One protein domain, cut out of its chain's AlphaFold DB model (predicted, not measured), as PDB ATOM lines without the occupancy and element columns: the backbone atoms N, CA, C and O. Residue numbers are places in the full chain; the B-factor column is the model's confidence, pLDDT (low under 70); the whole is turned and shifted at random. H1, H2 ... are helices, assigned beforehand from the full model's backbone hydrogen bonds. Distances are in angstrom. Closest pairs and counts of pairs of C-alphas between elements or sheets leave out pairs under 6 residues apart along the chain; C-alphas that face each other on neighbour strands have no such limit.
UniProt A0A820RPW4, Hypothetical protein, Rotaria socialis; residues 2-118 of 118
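Overview. This is residues 2 to 118 of the 118 residues of the protein "Hypothetical protein" of Rotaria socialis (UniProt A0A820RPW4). Three long helices make a loose Z: H2 and H5 run the same way with a gap between most of their lengths, and H4 runs back on a slant from the end of H2 to the start of H5, crossing the last part of H2 and folding against the first part of H5. H1 lies across the start of H2 at one end of the domain, the little helix H3 sits in the turn from H2 to H4 and packs on H5, and residues 111 to 118 stick out at the far end. The printed part has 117 residues with five named helices, in the order H1, H2, H3, H4, H5, and no named strand; the class is all helix. The whole is loose, with a radius of gyration of the C-alphas of 18.5 A, and its C-alphas span 62 by 30 by 19 A.

Along the chain. H1 is residues 2 to 12, 14.4 A from first to last C-alpha, and begins at C-alpha 2, at (161.254, 178.044, 218.426). H2 is residues 17 to 37 and measures 29.9 A. H3 is residues 40 to 43, a short helix of 5.2 A. H4 is residues 47 to 75 and measures 42.6 A; it runs from C-alpha 47 at (122.414, 171.619, 236.605) to C-alpha 75 at (154.381, 160.038, 210.975). H5 is residues 80 to 116, the longest helix with 37 residues, and measures 54.4 A; it ends at C-alpha 116, at (106.742, 163.292, 222.028).

Arrangement. H1 and H2 only just touch, with 3 pairs of C-alphas within 8 A; H2 takes part with residue 17 alone, and the closest C-alphas, those of Val 5 and Glu 17, are 7.2 A apart. Their lines are about perpendicular, at 82 degrees. H1 is apart from H3, H4 and H5. H2 and H3 are close but not clearly touching, their closest C-alphas being those of Tyr 37 and Arg 43 at 7.3 A. H2 touches H4 with residues 28 to 37 alone, and H4 touches H2 with residues 50 to 62 alone; the closest C-alphas, of Thr 33 and Ser 54, are 4.9 A apart. These two helices run opposite ways at a steep tilt of 50 degrees. H2 and H5 run the same way at a shallow tilt of 18 degrees and are close but not clearly touching, with the C-alphas of Leu 36 and Val 102 closest at 8.0 A. H3 touches residues 105 to 110 of H5, with the C-alphas of His 41 and Asp 106 closest at 5.3 A. H4 and H5 form a helical hairpin, running opposite ways at a shallow tilt of 34 degrees, only just short of steep. They touch through residues 65 to 73 of H4 and 83 to 94 of H5, with the C-alphas of Met 69 and Gly 87 closest at 6.6 A. The helix packing is mostly crossed, but only just: of 3 touching pairs with a tilt, 1 is shallow. In H1, H2 and H5 every O i to N i+4 pair is within hydrogen-bond range; in H4 24 of 25 are, and H3 is too short for such a pair.

Size, cuts and confidence. The outline is a rod, and the two C-alphas farthest apart, those of Arg 10 and Lys 118, are 63.9 A apart. Residues 111 to 118, of which 111 to 116 belong to H5, stand free; the body without them spans 48 by 31 by 18 A. The printed part has no cut and ends at Lys 118, the chain's last residue. The four links between the helices are tight. The mean pLDDT of the printed part is 85.7, and it is under 70 in residues 2 to 17 and 117 to 118.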
ATOM      1  N   ASN A   2     160.432 176.882 218.073       51.44
ATOM      2  CA  ASN A   2     161.254 178.044 218.426       51.44
ATOM      3  C   ASN A   2     160.823 179.392 217.848       51.44
ATOM      4  O   ASN A   2     161.221 180.348 218.449       51.44
ATOM      5  N   PHE A   3     160.058 179.553 216.760       57.81
ATOM      6  CA  PHE A   3     159.782 180.913 216.239       57.81
ATOM      7  C   PHE A   3     158.649 181.644 216.971       57.81
ATOM      8  O   PHE A   3     158.810 182.803 217.305       57.81
ATOM      9  N   ILE A   4     157.534 180.970 217.275       57.75
ATOM     10  CA  ILE A   4     156.450 181.535 218.105       57.75
ATOM     11  C   ILE A   4     156.933 181.707 219.541       57.75
ATOM     12  O   ILE A   4     156.712 182.752 220.134       57.75
ATOM     13  N   VAL A   5     157.664 180.713 220.052       56.47
ATOM     14  CA  VAL A   5     158.332 180.803 221.347       56.47
ATOM     15  C   VAL A   5     159.370 181.921 221.336       56.47
ATOM     16  O   VAL A   5     159.335 182.743 222.221       56.47
ATOM     17  N   PHE A   6     160.215 182.056 220.315       60.84
ATOM     18  CA  PHE A   6     161.184 183.153 220.191       60.84
ATOM     19  C   PHE A   6     160.515 184.510 220.010       60.84
ATOM     20  O   PHE A   6     161.019 185.477 220.552       60.84
ATOM     21  N   LEU A   7     159.394 184.613 219.296       64.69
ATOM     22  CA  LEU A   7     158.664 185.867 219.111       64.69
ATOM     23  C   LEU A   7     157.957 186.282 220.409       64.69
ATOM     24  O   LEU A   7     158.023 187.444 220.784       64.69
ATOM     25  N   LEU A   8     157.362 185.332 221.138       59.28
ATOM     26  CA  LEU A   8     156.785 185.552 222.468       59.28
ATOM     27  C   LEU A   8     157.863 185.825 223.518       59.28
ATOM     28  O   LEU A   8     157.725 186.743 224.303       59.28
ATOM     29  N   ASN A   9     158.972 185.098 223.504       55.94
ATOM     30  CA  ASN A   9     160.099 185.256 224.424       55.94
ATOM     31  C   ASN A   9     160.865 186.569 224.134       55.94
ATOM     32  O   ASN A   9     161.331 187.236 225.051       55.94
ATOM     33  N   ARG A  10     160.882 187.027 222.872       60.09
ATOM     34  CA  ARG A  10     161.434 188.329 222.452       60.09
ATOM     35  C   ARG A  10     160.487 189.513 222.683       60.09
ATOM     36  O   ARG A  10     160.978 190.633 222.763       60.09
ATOM     37  N   LEU A  11     159.175 189.289 222.800       62.69
ATOM     38  CA  LEU A  11     158.182 190.330 223.121       62.69
ATOM     39  C   LEU A  11     157.797 190.382 224.613       62.69
ATOM     40  O   LEU A  11     157.425 191.447 225.091       62.69
ATOM     41  N   LEU A  12     157.870 189.265 225.343       61.56
ATOM     42  CA  LEU A  12     157.337 189.100 226.708       61.56
ATOM     43  C   LEU A  12     158.343 188.496 227.715       61.56
ATOM     44  O   LEU A  12     158.053 188.469 228.907       61.56
ATOM     45  N   GLY A  13     159.534 188.059 227.288       49.50
ATOM     46  CA  GLY A  13     160.570 187.491 228.164       49.50
ATOM     47  C   GLY A  13     160.415 185.989 228.458       49.50
ATOM     48  O   GLY A  13     159.327 185.416 228.394       49.50
ATOM     49  N   SER A  14     161.526 185.332 228.805       58.28
ATOM     50  CA  SER A  14     161.668 183.861 228.893       58.28
ATOM     51  C   SER A  14     160.877 183.165 230.005       58.28
ATOM     52  O   SER A  14     160.854 181.940 230.067       58.28
ATOM     53  N   GLN A  15     160.192 183.926 230.859       61.69
ATOM     54  CA  GLN A  15     159.404 183.424 231.991       61.69
ATOM     55  C   GLN A  15     157.937 183.114 231.616       61.69
ATOM     56  O   GLN A  15     157.167 182.646 232.452       61.69
ATOM     57  N   VAL A  16     157.522 183.386 230.371       66.19
ATOM     58  CA  VAL A  16     156.096 183.444 229.986       66.19
ATOM     59  C   VAL A  16     155.577 182.164 229.316       66.19
ATOM     60  O   VAL A  16     154.368 181.960 229.234       66.19
ATOM     61  N   GLU A  17     156.446 181.243 228.896       69.88
ATOM     62  CA  GLU A  17     156.042 180.052 228.126       69.88
ATOM     63  C   GLU A  17     155.108 179.105 228.903       69.88
ATOM     64  O   GLU A  17     154.090 178.655 228.366       69.88
ATOM     65  N   LEU A  18     155.421 178.834 230.173       76.25
ATOM     66  CA  LEU A  18     154.624 177.958 231.038       76.25
ATOM     67  C   LEU A  18     153.287 178.603 231.447       76.25
ATOM     68  O   LEU A  18     152.248 177.972 231.227       76.25
ATOM     69  N   PRO A  19     153.252 179.854 231.963       82.44
ATOM     70  CA  PRO A  19     151.991 180.531 232.260       82.44
ATOM     71  C   PRO A  19     151.082 180.666 231.038       82.44
ATOM     72  O   PRO A  19     149.882 180.432 231.146       82.44
ATOM     73  N   LEU A  20     151.640 180.995 229.868       82.94
ATOM     74  CA  LEU A  20     150.862 181.157 228.643       82.94
ATOM     75  C   LEU A  20     150.273 179.832 228.161       82.94
ATOM     76  O   LEU A  20     149.098 179.779 227.809       82.94
ATOM     77  N   THR A  21     151.063 178.757 228.164       84.50
ATOM     78  CA  THR A  21     150.575 177.430 227.764       84.50
ATOM     79  C   THR A  21     149.454 176.970 228.690       84.50
ATOM     80  O   THR A  21     148.411 176.537 228.208       84.50
ATOM     81  N   ASN A  22     149.621 177.142 230.005       86.12
ATOM     82  CA  ASN A  22     148.593 176.798 230.985       86.12
ATOM     83  C   ASN A  22     147.345 177.676 230.836       86.12
ATOM     84  O   ASN A  22     146.232 177.165 230.916       86.12
ATOM     85  N   ALA A  23     147.502 178.974 230.567       88.44
ATOM     86  CA  ALA A  23     146.380 179.879 230.335       88.44
ATOM     87  C   ALA A  23     145.593 179.508 229.069       88.44
ATOM     88  O   ALA A  23     144.367 179.473 229.106       88.44
ATOM     89  N   LEU A  24     146.277 179.177 227.969       87.75
ATOM     90  CA  LEU A  24     145.640 178.715 226.732       87.75
ATOM     91  C   LEU A  24     144.943 177.366 226.927       87.75
ATOM     92  O   LEU A  24     143.825 177.175 226.451       87.75
ATOM     93  N   TRP A  25     145.578 176.449 227.657       86.00
ATOM     94  CA  TRP A  25     145.013 175.145 227.984       86.00
ATOM     95  C   TRP A  25     143.743 175.295 228.830       86.00
ATOM     96  O   TRP A  25     142.680 174.799 228.455       86.00
ATOM     97  N   CYS A  26     143.817 176.045 229.932       91.19
ATOM     98  CA  CYS A  26     142.667 176.357 230.778       91.19
ATOM     99  C   CYS A  26     141.574 177.097 229.999       91.19
ATOM    100  O   CYS A  26     140.405 176.735 230.097       91.19
ATOM    101  N   GLY A  27     141.943 178.088 229.186       93.38
ATOM    102  CA  GLY A  27     141.015 178.837 228.341       93.38
ATOM    103  C   GLY A  27     140.273 177.938 227.354       93.38
ATOM    104  O   GLY A  27     139.058 178.069 227.209       93.38
ATOM    105  N   SER A  28     140.965 176.969 226.749       93.12
ATOM    106  CA  SER A  28     140.347 175.956 225.888       93.12
ATOM    107  C   SER A  28     139.334 175.109 226.661       93.12
ATOM    108  O   SER A  28     138.195 174.942 226.219       93.12
ATOM    109  N   HIS A  29     139.698 174.636 227.859       94.44
ATOM    110  CA  HIS A  29     138.765 173.870 228.682       94.44
ATOM    111  C   HIS A  29     137.520 174.666 229.057       94.44
ATOM    112  O   HIS A  29     136.408 174.143 228.949       94.44
ATOM    113  N   VAL A  30     137.699 175.914 229.488       96.44
ATOM    114  CA  VAL A  30     136.606 176.809 229.877       96.44
ATOM    115  C   VAL A  30     135.707 177.095 228.677       96.44
ATOM    116  O   VAL A  30     134.495 176.923 228.780       96.44
ATOM    117  N   GLY A  31     136.282 177.445 227.524       94.44
ATOM    118  CA  GLY A  31     135.529 177.734 226.305       94.44
ATOM    119  C   GLY A  31     134.664 176.557 225.852       94.44
ATOM    120  O   GLY A  31     133.467 176.724 225.625       94.44
ATOM    121  N   ILE A  32     135.235 175.350 225.796       95.44
ATOM    122  CA  ILE A  32     134.492 174.148 225.390       95.44
ATOM    123  C   ILE A  32     133.445 173.764 226.438       95.44
ATOM    124  O   ILE A  32     132.330 173.401 226.076       95.44
ATOM    125  N   THR A  33     133.758 173.891 227.731       95.75
ATOM    126  CA  THR A  33     132.787 173.613 228.802       95.75
ATOM    127  C   THR A  33     131.587 174.550 228.697       95.75
ATOM    128  O   THR A  33     130.456 174.082 228.751       95.75
ATOM    129  N   ILE A  34     131.804 175.855 228.496       96.00
ATOM    130  CA  ILE A  34     130.718 176.834 228.323       96.00
ATOM    131  C   ILE A  34     129.901 176.524 227.061       96.00
ATOM    132  O   ILE A  34     128.668 176.570 227.093       96.00
ATOM    133  N   TYR A  35     130.567 176.168 225.960       95.25
ATOM    134  CA  TYR A  35     129.907 175.795 224.709       95.25
ATOM    135  C   TYR A  35     128.993 174.569 224.883       95.25
ATOM    136  O   TYR A  35     127.814 174.613 224.533       95.25
ATOM    137  N   LEU A  36     129.494 173.501 225.507       95.62
ATOM    138  CA  LEU A  36     128.702 172.301 225.776       95.62
ATOM    139  C   LEU A  36     127.583 172.575 226.791       95.62
ATOM    140  O   LEU A  36     126.436 172.204 226.564       95.62
ATOM    141  N   TYR A  37     127.861 173.326 227.855       94.12
ATOM    142  CA  TYR A  37     126.878 173.645 228.894       94.12
ATOM    143  C   TYR A  37     125.669 174.429 228.366       94.12
ATOM    144  O   TYR A  37     124.563 174.321 228.900       94.12
ATOM    145  N   THR A  38     125.875 175.226 227.316       93.00
ATOM    146  CA  THR A  38     124.818 176.006 226.658       93.00
ATOM    147  C   THR A  38     124.106 175.254 225.531       93.00
ATOM    148  O   THR A  38     123.103 175.761 225.024       93.00
ATOM    149  N   SER A  39     124.559 174.045 225.179       92.06
ATOM    150  CA  SER A  39     123.957 173.219 224.127       92.06
ATOM    151  C   SER A  39     122.541 172.765 224.498       92.06
ATOM    152  O   SER A  39     122.228 172.515 225.668       92.06
ATOM    153  N   LYS A  40     121.655 172.662 223.500       89.56
ATOM    154  CA  LYS A  40     120.219 172.425 223.727       89.56
ATOM    155  C   LYS A  40     119.951 171.060 224.358       89.56
ATOM    156  O   LYS A  40     119.169 170.987 225.305       89.56
ATOM    157  N   HIS A  41     120.642 170.019 223.891       88.12
ATOM    158  CA  HIS A  41     120.505 168.645 224.384       88.12
ATOM    159  C   HIS A  41     120.891 168.480 225.863       88.12
ATOM    160  O   HIS A  41     120.375 167.604 226.549       88.12
ATOM    161  N   LEU A  42     121.768 169.343 226.383       88.81
ATOM    162  CA  LEU A  42     122.186 169.330 227.787       88.81
ATOM    163  C   LEU A  42     121.322 170.237 228.675       88.81
ATOM    164  O   LEU A  42     121.358 170.122 229.900       88.81
ATOM    165  N   ARG A  43     120.514 171.135 228.095       88.38
ATOM    166  CA  ARG A  43     119.709 172.106 228.853       88.38
ATOM    167  C   ARG A  43     118.546 171.463 229.618       88.38
ATOM    168  O   ARG A  43     118.118 172.041 230.612       88.38
ATOM    169  N   SER A  44     118.050 170.304 229.183       84.44
ATOM    170  CA  SER A  44     116.971 169.567 229.862       84.44
ATOM    171  C   SER A  44     117.429 168.771 231.089       84.44
ATOM    172  O   SER A  44     116.588 168.247 231.812       84.44
ATOM    173  N   ILE A  45     118.741 168.655 231.308       89.25
ATOM    174  CA  ILE A  45     119.345 167.860 232.381       89.25
ATOM    175  C   ILE A  45     119.528 168.724 233.641       89.25
ATOM    176  O   ILE A  45     119.630 169.952 233.561       89.25
ATOM    177  N   HIS A  46     119.581 168.089 234.817       90.56
ATOM    178  CA  HIS A  46     119.859 168.766 236.081       90.56
ATOM    179  C   HIS A  46     121.208 169.514 236.049       90.56
ATOM    180  O   HIS A  46     122.184 169.056 235.457       90.56
ATOM    181  N   THR A  47     121.285 170.672 236.713       90.06
ATOM    182  CA  THR A  47     122.414 171.619 236.605       90.06
ATOM    183  C   THR A  47     123.778 170.995 236.916       90.06
ATOM    184  O   THR A  47     124.758 171.301 236.235       90.06
ATOM    185  N   PHE A  48     123.850 170.119 237.923       91.12
ATOM    186  CA  PHE A  48     125.095 169.459 238.317       91.12
ATOM    187  C   PHE A  48     125.575 168.444 237.269       91.12
ATOM    188  O   PHE A  48     126.726 168.490 236.843       91.12
ATOM    189  N   GLU A  49     124.682 167.584 236.785       92.56
ATOM    190  CA  GLU A  49     124.987 166.610 235.732       92.56
ATOM    191  C   GLU A  49     125.344 167.305 234.415       92.56
ATOM    192  O   GLU A  49     126.318 166.941 233.760       92.56
ATOM    193  N   ARG A  50     124.629 168.385 234.077       92.44
ATOM    194  CA  ARG A  50     124.944 169.243 232.929       92.44
ATOM    195  C   ARG A  50     126.376 169.769 232.994       92.44
ATOM    196  O   ARG A  50     127.083 169.758 231.985       92.44
ATOM    197  N   LEU A  51     126.808 170.232 234.167       94.50
ATOM    198  CA  LEU A  51     128.177 170.696 234.375       94.50
ATOM    199  C   LEU A  51     129.182 169.548 234.220       94.50
ATOM    200  O   LEU A  51     130.156 169.700 233.485       94.50
ATOM    201  N   LEU A  52     128.927 168.395 234.845       95.31
ATOM    202  CA  LEU A  52     129.802 167.222 234.757       95.31
ATOM    203  C   LEU A  52     129.982 166.734 233.316       95.31
ATOM    204  O   LEU A  52     131.113 166.510 232.888       95.31
ATOM    205  N   TYR A  53     128.900 166.626 232.543       94.75
ATOM    206  CA  TYR A  53     128.961 166.201 231.143       94.75
ATOM    207  C   TYR A  53     129.696 167.211 230.261       94.75
ATOM    208  O   TYR A  53     130.466 166.821 229.384       94.75
ATOM    209  N   SER A  54     129.533 168.506 230.536       95.38
ATOM    210  CA  SER A  54     130.244 169.562 229.810       95.38
ATOM    211  C   SER A  54     131.749 169.538 230.098       95.38
ATOM    212  O   SER A  54     132.559 169.645 229.177       95.38
ATOM    213  N   ILE A  55     132.134 169.344 231.365       96.50
ATOM    214  CA  ILE A  55     133.538 169.189 231.772       96.50
ATOM    215  C   ILE A  55     134.130 167.928 231.140       96.50
ATOM    216  O   ILE A  55     135.216 167.985 230.566       96.50
ATOM    217  N   TYR A  56     133.410 166.807 231.196       96.25
ATOM    218  CA  TYR A  56     133.836 165.555 230.579       96.25
ATOM    219  C   TYR A  56     134.093 165.728 229.079       96.25
ATOM    220  O   TYR A  56     135.188 165.415 228.610       96.25
ATOM    221  N   GLY A  57     133.141 166.303 228.335       94.88
ATOM    222  CA  GLY A  57     133.299 166.555 226.902       94.88
ATOM    223  C   GLY A  57     134.472 167.488 226.589       94.88
ATOM    224  O   GLY A  57     135.225 167.244 225.647       94.88
ATOM    225  N   SER A  58     134.692 168.505 227.424       95.75
ATOM    226  CA  SER A  58     135.845 169.402 227.322       95.75
ATOM    227  C   SER A  58     137.182 168.679 227.517       95.75
ATOM    228  O   SER A  58     138.111 168.866 226.724       95.75
ATOM    229  N   VAL A  59     137.288 167.813 228.528       95.81
ATOM    230  CA  VAL A  59     138.486 166.994 228.765       95.81
ATOM    231  C   VAL A  59     138.730 166.035 227.608       95.81
ATOM    232  O   VAL A  59     139.844 165.975 227.085       95.81
ATOM    233  N   MET A  60     137.683 165.341 227.162       96.06
ATOM    234  CA  MET A  60     137.770 164.382 226.068       96.06
ATOM    235  C   MET A  60     138.223 165.048 224.763       96.06
ATOM    236  O   MET A  60     139.101 164.528 224.077       96.06
ATOM    237  N   PHE A  61     137.682 166.229 224.444       94.50
ATOM    238  CA  PHE A  61     138.048 166.981 223.245       94.50
ATOM    239  C   PHE A  61     139.498 167.484 223.286       94.50
ATOM    240  O   PHE A  61     140.248 167.289 222.325       94.50
ATOM    241  N   ASN A  62     139.917 168.109 224.394       92.88
ATOM    242  CA  ASN A  62     141.270 168.658 224.525       92.88
ATOM    243  C   ASN A  62     142.330 167.549 224.487       92.88
ATOM    244  O   ASN A  62     143.273 167.621 223.696       92.88
ATOM    245  N   PHE A  63     142.161 166.493 225.287       94.62
ATOM    246  CA  PHE A  63     143.107 165.375 225.308       94.62
ATOM    247  C   PHE A  63     143.081 164.581 224.000       94.62
ATOM    248  O   PHE A  63     144.142 164.246 223.476       94.62
ATOM    249  N   GLY A  64     141.900 164.350 223.420       93.94
ATOM    250  CA  GLY A  64     141.761 163.698 222.118       93.94
ATOM    251  C   GLY A  64     142.518 164.440 221.018       93.94
ATOM    252  O   GLY A  64     143.291 163.834 220.281       93.94
ATOM    253  N   THR A  65     142.392 165.767 220.961       93.06
ATOM    254  CA  THR A  65     143.108 166.600 219.980       93.06
ATOM    255  C   THR A  65     144.626 166.476 220.129       93.06
ATOM    256  O   THR A  65     145.342 166.318 219.137       93.06
ATOM    257  N   VAL A  66     145.138 166.492 221.364       91.69
ATOM    258  CA  VAL A  66     146.575 166.329 221.637       91.69
ATOM    259  C   VAL A  66     147.070 164.931 221.251       91.69
ATOM    260  O   VAL A  66     148.156 164.814 220.674       91.69
ATOM    261  N   LEU A  67     146.286 163.881 221.510       93.19
ATOM    262  CA  LEU A  67     146.610 162.505 221.119       93.19
ATOM    263  C   LEU A  67     146.705 162.365 219.597       93.19
ATOM    264  O   LEU A  67     147.733 161.912 219.091       93.19
ATOM    265  N   VAL A  68     145.691 162.830 218.859       93.19
ATOM    266  CA  VAL A  68     145.697 162.807 217.385       93.19
ATOM    267  C   VAL A  68     146.889 163.598 216.850       93.19
ATOM    268  O   VAL A  68     147.621 163.109 215.994       93.19
ATOM    269  N   MET A  69     147.152 164.788 217.395       89.31
ATOM    270  CA  MET A  69     148.298 165.597 216.986       89.31
ATOM    271  C   MET A  69     149.636 164.892 217.245       89.31
ATOM    272  O   MET A  69     150.570 165.027 216.457       89.31
ATOM    273  N   THR A  70     149.747 164.143 218.340       90.69
ATOM    274  CA  THR A  70     150.954 163.373 218.674       90.69
ATOM    275  C   THR A  70     151.171 162.231 217.685       90.69
ATOM    276  O   THR A  70     152.281 162.078 217.180       90.69
ATOM    277  N   ILE A  71     150.109 161.499 217.337       91.19
ATOM    278  CA  ILE A  71     150.145 160.435 216.323       91.19
ATOM    279  C   ILE A  71     150.509 161.013 214.953       91.19
ATOM    280  O   ILE A  71     151.378 160.500 214.261       91.19
ATOM    281  N   VAL A  72     149.907 162.132 214.562       88.94
ATOM    282  CA  VAL A  72     150.252 162.803 213.305       88.94
ATOM    283  C   VAL A  72     151.730 163.206 213.314       88.94
ATOM    284  O   VAL A  72     152.461 162.933 212.367       88.94
ATOM    285  N   ARG A  73     152.228 163.786 214.410       84.81
ATOM    286  CA  ARG A  73     153.643 164.171 214.537       84.81
ATOM    287  C   ARG A  73     154.621 163.002 214.449       84.81
ATOM    288  O   ARG A  73     155.747 163.263 214.036       84.81
ATOM    289  N   SER A  74     154.239 161.779 214.824       87.44
ATOM    290  CA  SER A  74     155.130 160.615 214.718       87.44
ATOM    291  C   SER A  74     155.299 160.121 213.279       87.44
ATOM    292  O   SER A  74     156.295 159.468 212.980       87.44
ATOM    293  N   ILE A  75     154.372 160.466 212.381       87.69
ATOM    294  CA  ILE A  75     154.381 160.038 210.975       87.69
ATOM    295  C   ILE A  75     155.136 161.041 210.080       87.69
ATOM    296  O   ILE A  75     155.745 160.653 209.084       87.69
ATOM    297  N   PHE A  76     155.116 162.340 210.411       81.69
ATOM    298  CA  PHE A  76     155.686 163.391 209.555       81.69
ATOM    299  C   PHE A  76     157.144 163.769 209.905       81.69
ATOM    300  O   PHE A  76     157.478 163.932 211.082       81.69
ATOM    301  N   PRO A  77     158.007 164.020 208.895       75.00
ATOM    302  CA  PRO A  77     159.403 164.417 209.096       75.00
ATOM    303  C   PRO A  77     159.554 165.799 209.760       75.00
ATOM    304  O   PRO A  77     158.667 166.651 209.699       75.00
ATOM    305  N   ASP A  78     160.723 166.042 210.359       71.31
ATOM    306  CA  ASP A  78     161.022 167.105 211.341       71.31
ATOM    307  C   ASP A  78     161.095 168.555 210.788       71.31
ATOM    308  O   ASP A  78     161.821 169.422 211.286       71.31
ATOM    309  N   LYS A  79     160.321 168.876 209.743       78.69
ATOM    310  CA  LYS A  79     160.232 170.239 209.201       78.69
ATOM    311  C   LYS A  79     159.312 171.100 210.072       78.69
ATOM    312  O   LYS A  79     158.089 170.972 210.065       78.69
ATOM    313  N   LYS A  80     159.918 172.044 210.802       74.94
ATOM    314  CA  LYS A  80     159.263 172.900 211.814       74.94
ATOM    315  C   LYS A  80     158.030 173.661 211.306       74.94
ATOM    316  O   LYS A  80     157.052 173.768 212.040       74.94
ATOM    317  N   VAL A  81     158.087 174.195 210.083       81.00
ATOM    318  CA  VAL A  81     156.985 174.961 209.471       81.00
ATOM    319  C   VAL A  81     155.812 174.042 209.129       81.00
ATOM    320  O   VAL A  81     154.672 174.351 209.462       81.00
ATOM    321  N   LEU A  82     156.103 172.869 208.563       82.25
ATOM    322  CA  LEU A  82     155.098 171.867 208.219       82.25
ATOM    323  C   LEU A  82     154.359 171.367 209.468       82.25
ATOM    324  O   LEU A  82     153.137 171.308 209.476       82.25
ATOM    325  N   ARG A  83     155.082 171.100 210.564       79.31
ATOM    326  CA  ARG A  83     154.478 170.659 211.834       79.31
ATOM    327  C   ARG A  83     153.539 171.704 212.448       79.31
ATOM    328  O   ARG A  83     152.549 171.332 213.076       79.31
ATOM    329  N   LEU A  84     153.851 172.994 212.300       83.50
ATOM    330  CA  LEU A  84     152.977 174.080 212.754       83.50
ATOM    331  C   LEU A  84     151.725 174.183 211.885       83.50
ATOM    332  O   LEU A  84     150.629 174.223 212.436       83.50
ATOM    333  N   GLY A  85     151.889 174.167 210.558       88.06
ATOM    334  CA  GLY A  85     150.768 174.185 209.620       88.06
ATOM    335  C   GLY A  85     149.811 173.025 209.874       88.06
ATOM    336  O   GLY A  85     148.636 173.248 210.134       88.06
ATOM    337  N   ILE A  86     150.340 171.800 209.940       88.62
ATOM    338  CA  ILE A  86     149.554 170.599 210.244       88.62
ATOM    339  C   ILE A  86     148.844 170.728 211.592       88.62
ATOM    340  O   ILE A  86     147.677 170.378 211.686       88.62
ATOM    341  N   GLY A  87     149.507 171.249 212.627       87.12
ATOM    342  CA  GLY A  87     148.888 171.388 213.945       87.12
ATOM    343  C   GLY A  87     147.739 172.377 213.984       87.12
ATOM    344  O   GLY A  87     146.698 172.073 214.555       87.12
ATOM    345  N   LEU A  88     147.903 173.535 213.350       88.75
ATOM    346  CA  LEU A  88     146.840 174.532 213.262       88.75
ATOM    347  C   LEU A  88     145.673 174.021 212.415       88.75
ATOM    348  O   LEU A  88     144.522 174.122 212.835       88.75
ATOM    349  N   SER A  89     145.969 173.422 211.259       92.31
ATOM    350  CA  SER A  89     144.953 172.849 210.378       92.31
ATOM    351  C   SER A  89     144.197 171.711 211.056       92.31
ATOM    352  O   SER A  89     142.971 171.700 211.031       92.31
ATOM    353  N   LEU A  90     144.899 170.782 211.706       93.00
ATOM    354  CA  LEU A  90     144.292 169.630 212.364       93.00
ATOM    355  C   LEU A  90     143.407 170.052 213.538       93.00
ATOM    356  O   LEU A  90     142.259 169.619 213.611       93.00
ATOM    357  N   SER A  91     143.899 170.930 214.415       91.44
ATOM    358  CA  SER A  91     143.096 171.456 215.522       91.44
ATOM    359  C   SER A  91     141.854 172.199 215.016       91.44
ATOM    360  O   SER A  91     140.772 172.023 215.569       91.44
ATOM    361  N   GLY A  92     141.980 172.980 213.936       94.31
ATOM    362  CA  GLY A  92     140.847 173.664 213.309       94.31
ATOM    363  C   GLY A  92     139.815 172.695 212.727       94.31
ATOM    364  O   GLY A  92     138.620 172.851 212.966       94.31
ATOM    365  N   VAL A  93     140.262 171.656 212.018       95.94
ATOM    366  CA  VAL A  93     139.378 170.614 211.472       95.94
ATOM    367  C   VAL A  93     138.645 169.881 212.593       95.94
ATOM    368  O   VAL A  93     137.427 169.734 212.519       95.94
ATOM    369  N   ILE A  94     139.353 169.462 213.645       95.25
ATOM    370  CA  ILE A  94     138.752 168.757 214.787       95.25
ATOM    371  C   ILE A  94     137.708 169.640 215.482       95.25
ATOM    372  O   ILE A  94     136.625 169.157 215.807       95.25
ATOM    373  N   LEU A  95     137.982 170.939 215.648       95.00
ATOM    374  CA  LEU A  95     137.023 171.887 216.214       95.00
ATOM    375  C   LEU A  95     135.757 172.013 215.361       95.00
ATOM    376  O   LEU A  95     134.655 171.921 215.896       95.00
ATOM    377  N   LEU A  96     135.899 172.175 214.044       96.25
ATOM    378  CA  LEU A  96     134.757 172.283 213.130       96.25
ATOM    379  C   LEU A  96     133.914 171.004 213.108       96.25
ATOM    380  O   LEU A  96     132.686 171.071 213.090       96.25
ATOM    381  N   VAL A  97     134.562 169.838 213.122       96.56
ATOM    382  CA  VAL A  97     133.871 168.545 213.200       96.56
ATOM    383  C   VAL A  97     133.133 168.412 214.532       96.56
ATOM    384  O   VAL A  97     131.961 168.044 214.533       96.56
ATOM    385  N   GLY A  98     133.772 168.775 215.648       94.69
ATOM    386  CA  GLY A  98     133.145 168.774 216.970       94.69
ATOM    387  C   GLY A  98     131.920 169.690 217.044       94.69
ATOM    388  O   GLY A  98     130.872 169.270 217.526       94.69
ATOM    389  N   GLN A  99     132.011 170.903 216.493       95.69
ATOM    390  CA  GLN A  99     130.878 171.832 216.410       95.69
ATOM    391  C   GLN A  99     129.723 171.264 215.581       95.69
ATOM    392  O   GLN A  99     128.575 171.303 216.018       95.69
ATOM    393  N   LYS A 100     130.014 170.701 214.401       96.50
ATOM    394  CA  LYS A 100     128.993 170.060 213.554       96.50
ATOM    395  C   LYS A 100     128.330 168.877 214.252       96.50
ATOM    396  O   LYS A 100     127.121 168.715 214.149       96.50
ATOM    397  N   TYR A 101     129.109 168.076 214.974       95.69
ATOM    398  CA  TYR A 101     128.601 166.939 215.732       95.69
ATOM    399  C   TYR A 101     127.644 167.373 216.850       95.69
ATOM    400  O   TYR A 101     126.540 166.845 216.950       95.69
ATOM    401  N   VAL A 102     128.030 168.373 217.648       95.62
ATOM    402  CA  VAL A 102     127.166 168.920 218.708       95.62
ATOM    403  C   VAL A 102     125.892 169.528 218.121       95.62
ATOM    404  O   VAL A 102     124.805 169.282 218.636       95.62
ATOM    405  N   HIS A 103     126.004 170.263 217.011       95.56
ATOM    406  CA  HIS A 103     124.844 170.838 216.332       95.56
ATOM    407  C   HIS A 103     123.871 169.769 215.825       95.56
ATOM    408  O   HIS A 103     122.670 169.880 216.044       95.56
ATOM    409  N   TYR A 104     124.390 168.701 215.219       96.19
ATOM    410  CA  TYR A 104     123.583 167.567 214.777       96.19
ATOM    411  C   TYR A 104     122.835 166.903 215.943       96.19
ATOM    412  O   TYR A 104     121.651 166.597 215.824       96.19
ATOM    413  N   ILE A 105     123.488 166.719 217.096       95.31
ATOM    414  CA  ILE A 105     122.818 166.191 218.296       95.31
ATOM    415  C   ILE A 105     121.688 167.120 218.745       95.31
ATOM    416  O   ILE A 105     120.601 166.641 219.067       95.31
ATOM    417  N   ASP A 106     121.926 168.432 218.757       94.12
ATOM    418  CA  ASP A 106     120.911 169.424 219.113       94.12
ATOM    419  C   ASP A 106     119.699 169.372 218.161       94.12
ATOM    420  O   ASP A 106     118.559 169.417 218.625       94.12
ATOM    421  N   GLU A 107     119.918 169.226 216.850       94.44
ATOM    422  CA  GLU A 107     118.843 169.060 215.857       94.44
ATOM    423  C   GLU A 107     118.034 167.778 216.087       94.44
ATOM    424  O   GLU A 107     116.799 167.798 216.064       94.44
ATOM    425  N   VAL A 108     118.716 166.658 216.346       94.12
ATOM    426  CA  VAL A 108     118.070 165.372 216.644       94.12
ATOM    427  C   VAL A 108     117.250 165.466 217.930       94.12
ATOM    428  O   VAL A 108     116.112 164.992 217.970       94.12
ATOM    429  N   PHE A 109     117.793 166.097 218.971       92.12
ATOM    430  CA  PHE A 109     117.105 166.297 220.244       92.12
ATOM    431  C   PHE A 109     115.820 167.119 220.075       92.12
ATOM    432  O   PHE A 109     114.761 166.721 220.569       92.12
ATOM    433  N   ASP A 110     115.889 168.222 219.324       89.25
ATOM    434  CA  ASP A 110     114.720 169.043 219.010       89.25
ATOM    435  C   ASP A 110     113.669 168.219 218.235       89.25
ATOM    436  O   ASP A 110     112.492 168.208 218.605       89.25
ATOM    437  N   ALA A 111     114.081 167.450 217.220       89.62
ATOM    438  CA  ALA A 111     113.182 166.610 216.425       89.62
ATOM    439  C   ALA A 111     112.458 165.531 217.256       89.62
ATOM    440  O   ALA A 111     111.260 165.299 217.061       89.62
ATOM    441  N   VAL A 112     113.156 164.880 218.194       88.56
ATOM    442  CA  VAL A 112     112.549 163.896 219.106       88.56
ATOM    443  C   VAL A 112     111.539 164.568 220.031       88.56
ATOM    444  O   VAL A 112     110.421 164.070 220.178       88.56
ATOM    445  N   ARG A 113     111.884 165.732 220.593       84.50
ATOM    446  CA  ARG A 113     111.001 166.486 221.490       84.50
ATOM    447  C   ARG A 113     109.672 166.858 220.826       84.50
ATOM    448  O   ARG A 113     108.627 166.764 221.470       84.50
ATOM    449  N   PHE A 114     109.691 167.235 219.546       81.88
ATOM    450  CA  PHE A 114     108.467 167.521 218.787       81.88
ATOM    451  C   PHE A 114     107.585 166.286 218.571       81.88
ATOM    452  O   PHE A 114     106.364 166.415 218.563       81.88
ATOM    453  N   ARG A 115     108.168 165.088 218.425       82.12
ATOM    454  CA  ARG A 115     107.390 163.845 218.274       82.12
ATOM    455  C   ARG A 115     106.699 163.418 219.564       82.12
ATOM    456  O   ARG A 115     105.609 162.878 219.491       82.12
ATOM    457  N   THR A 116     107.315 163.654 220.719       78.31
ATOM    458  CA  THR A 116     106.742 163.292 222.028       78.31
ATOM    459  C   THR A 116     105.698 164.281 222.546       78.31
ATOM    460  O   THR A 116     105.000 163.978 223.505       78.31
ATOM    461  N   ALA A 117     105.619 165.480 221.962       69.62
ATOM    462  CA  ALA A 117     104.669 166.522 222.360       69.62
ATOM    463  C   ALA A 117     103.316 166.441 221.621       69.62
ATOM    464  O   ALA A 117     102.455 167.290 221.850       69.62
ATOM    465  N   LYS A 118     103.152 165.466 220.721       53.66
ATOM    466  CA  LYS A 118     101.944 165.216 219.930       53.66
ATOM    467  C   LYS A 118     101.301 163.909 220.374       53.66
ATOM    468  O   LYS A 118     100.053 163.868 220.375       53.66
TER     469      LYS A 118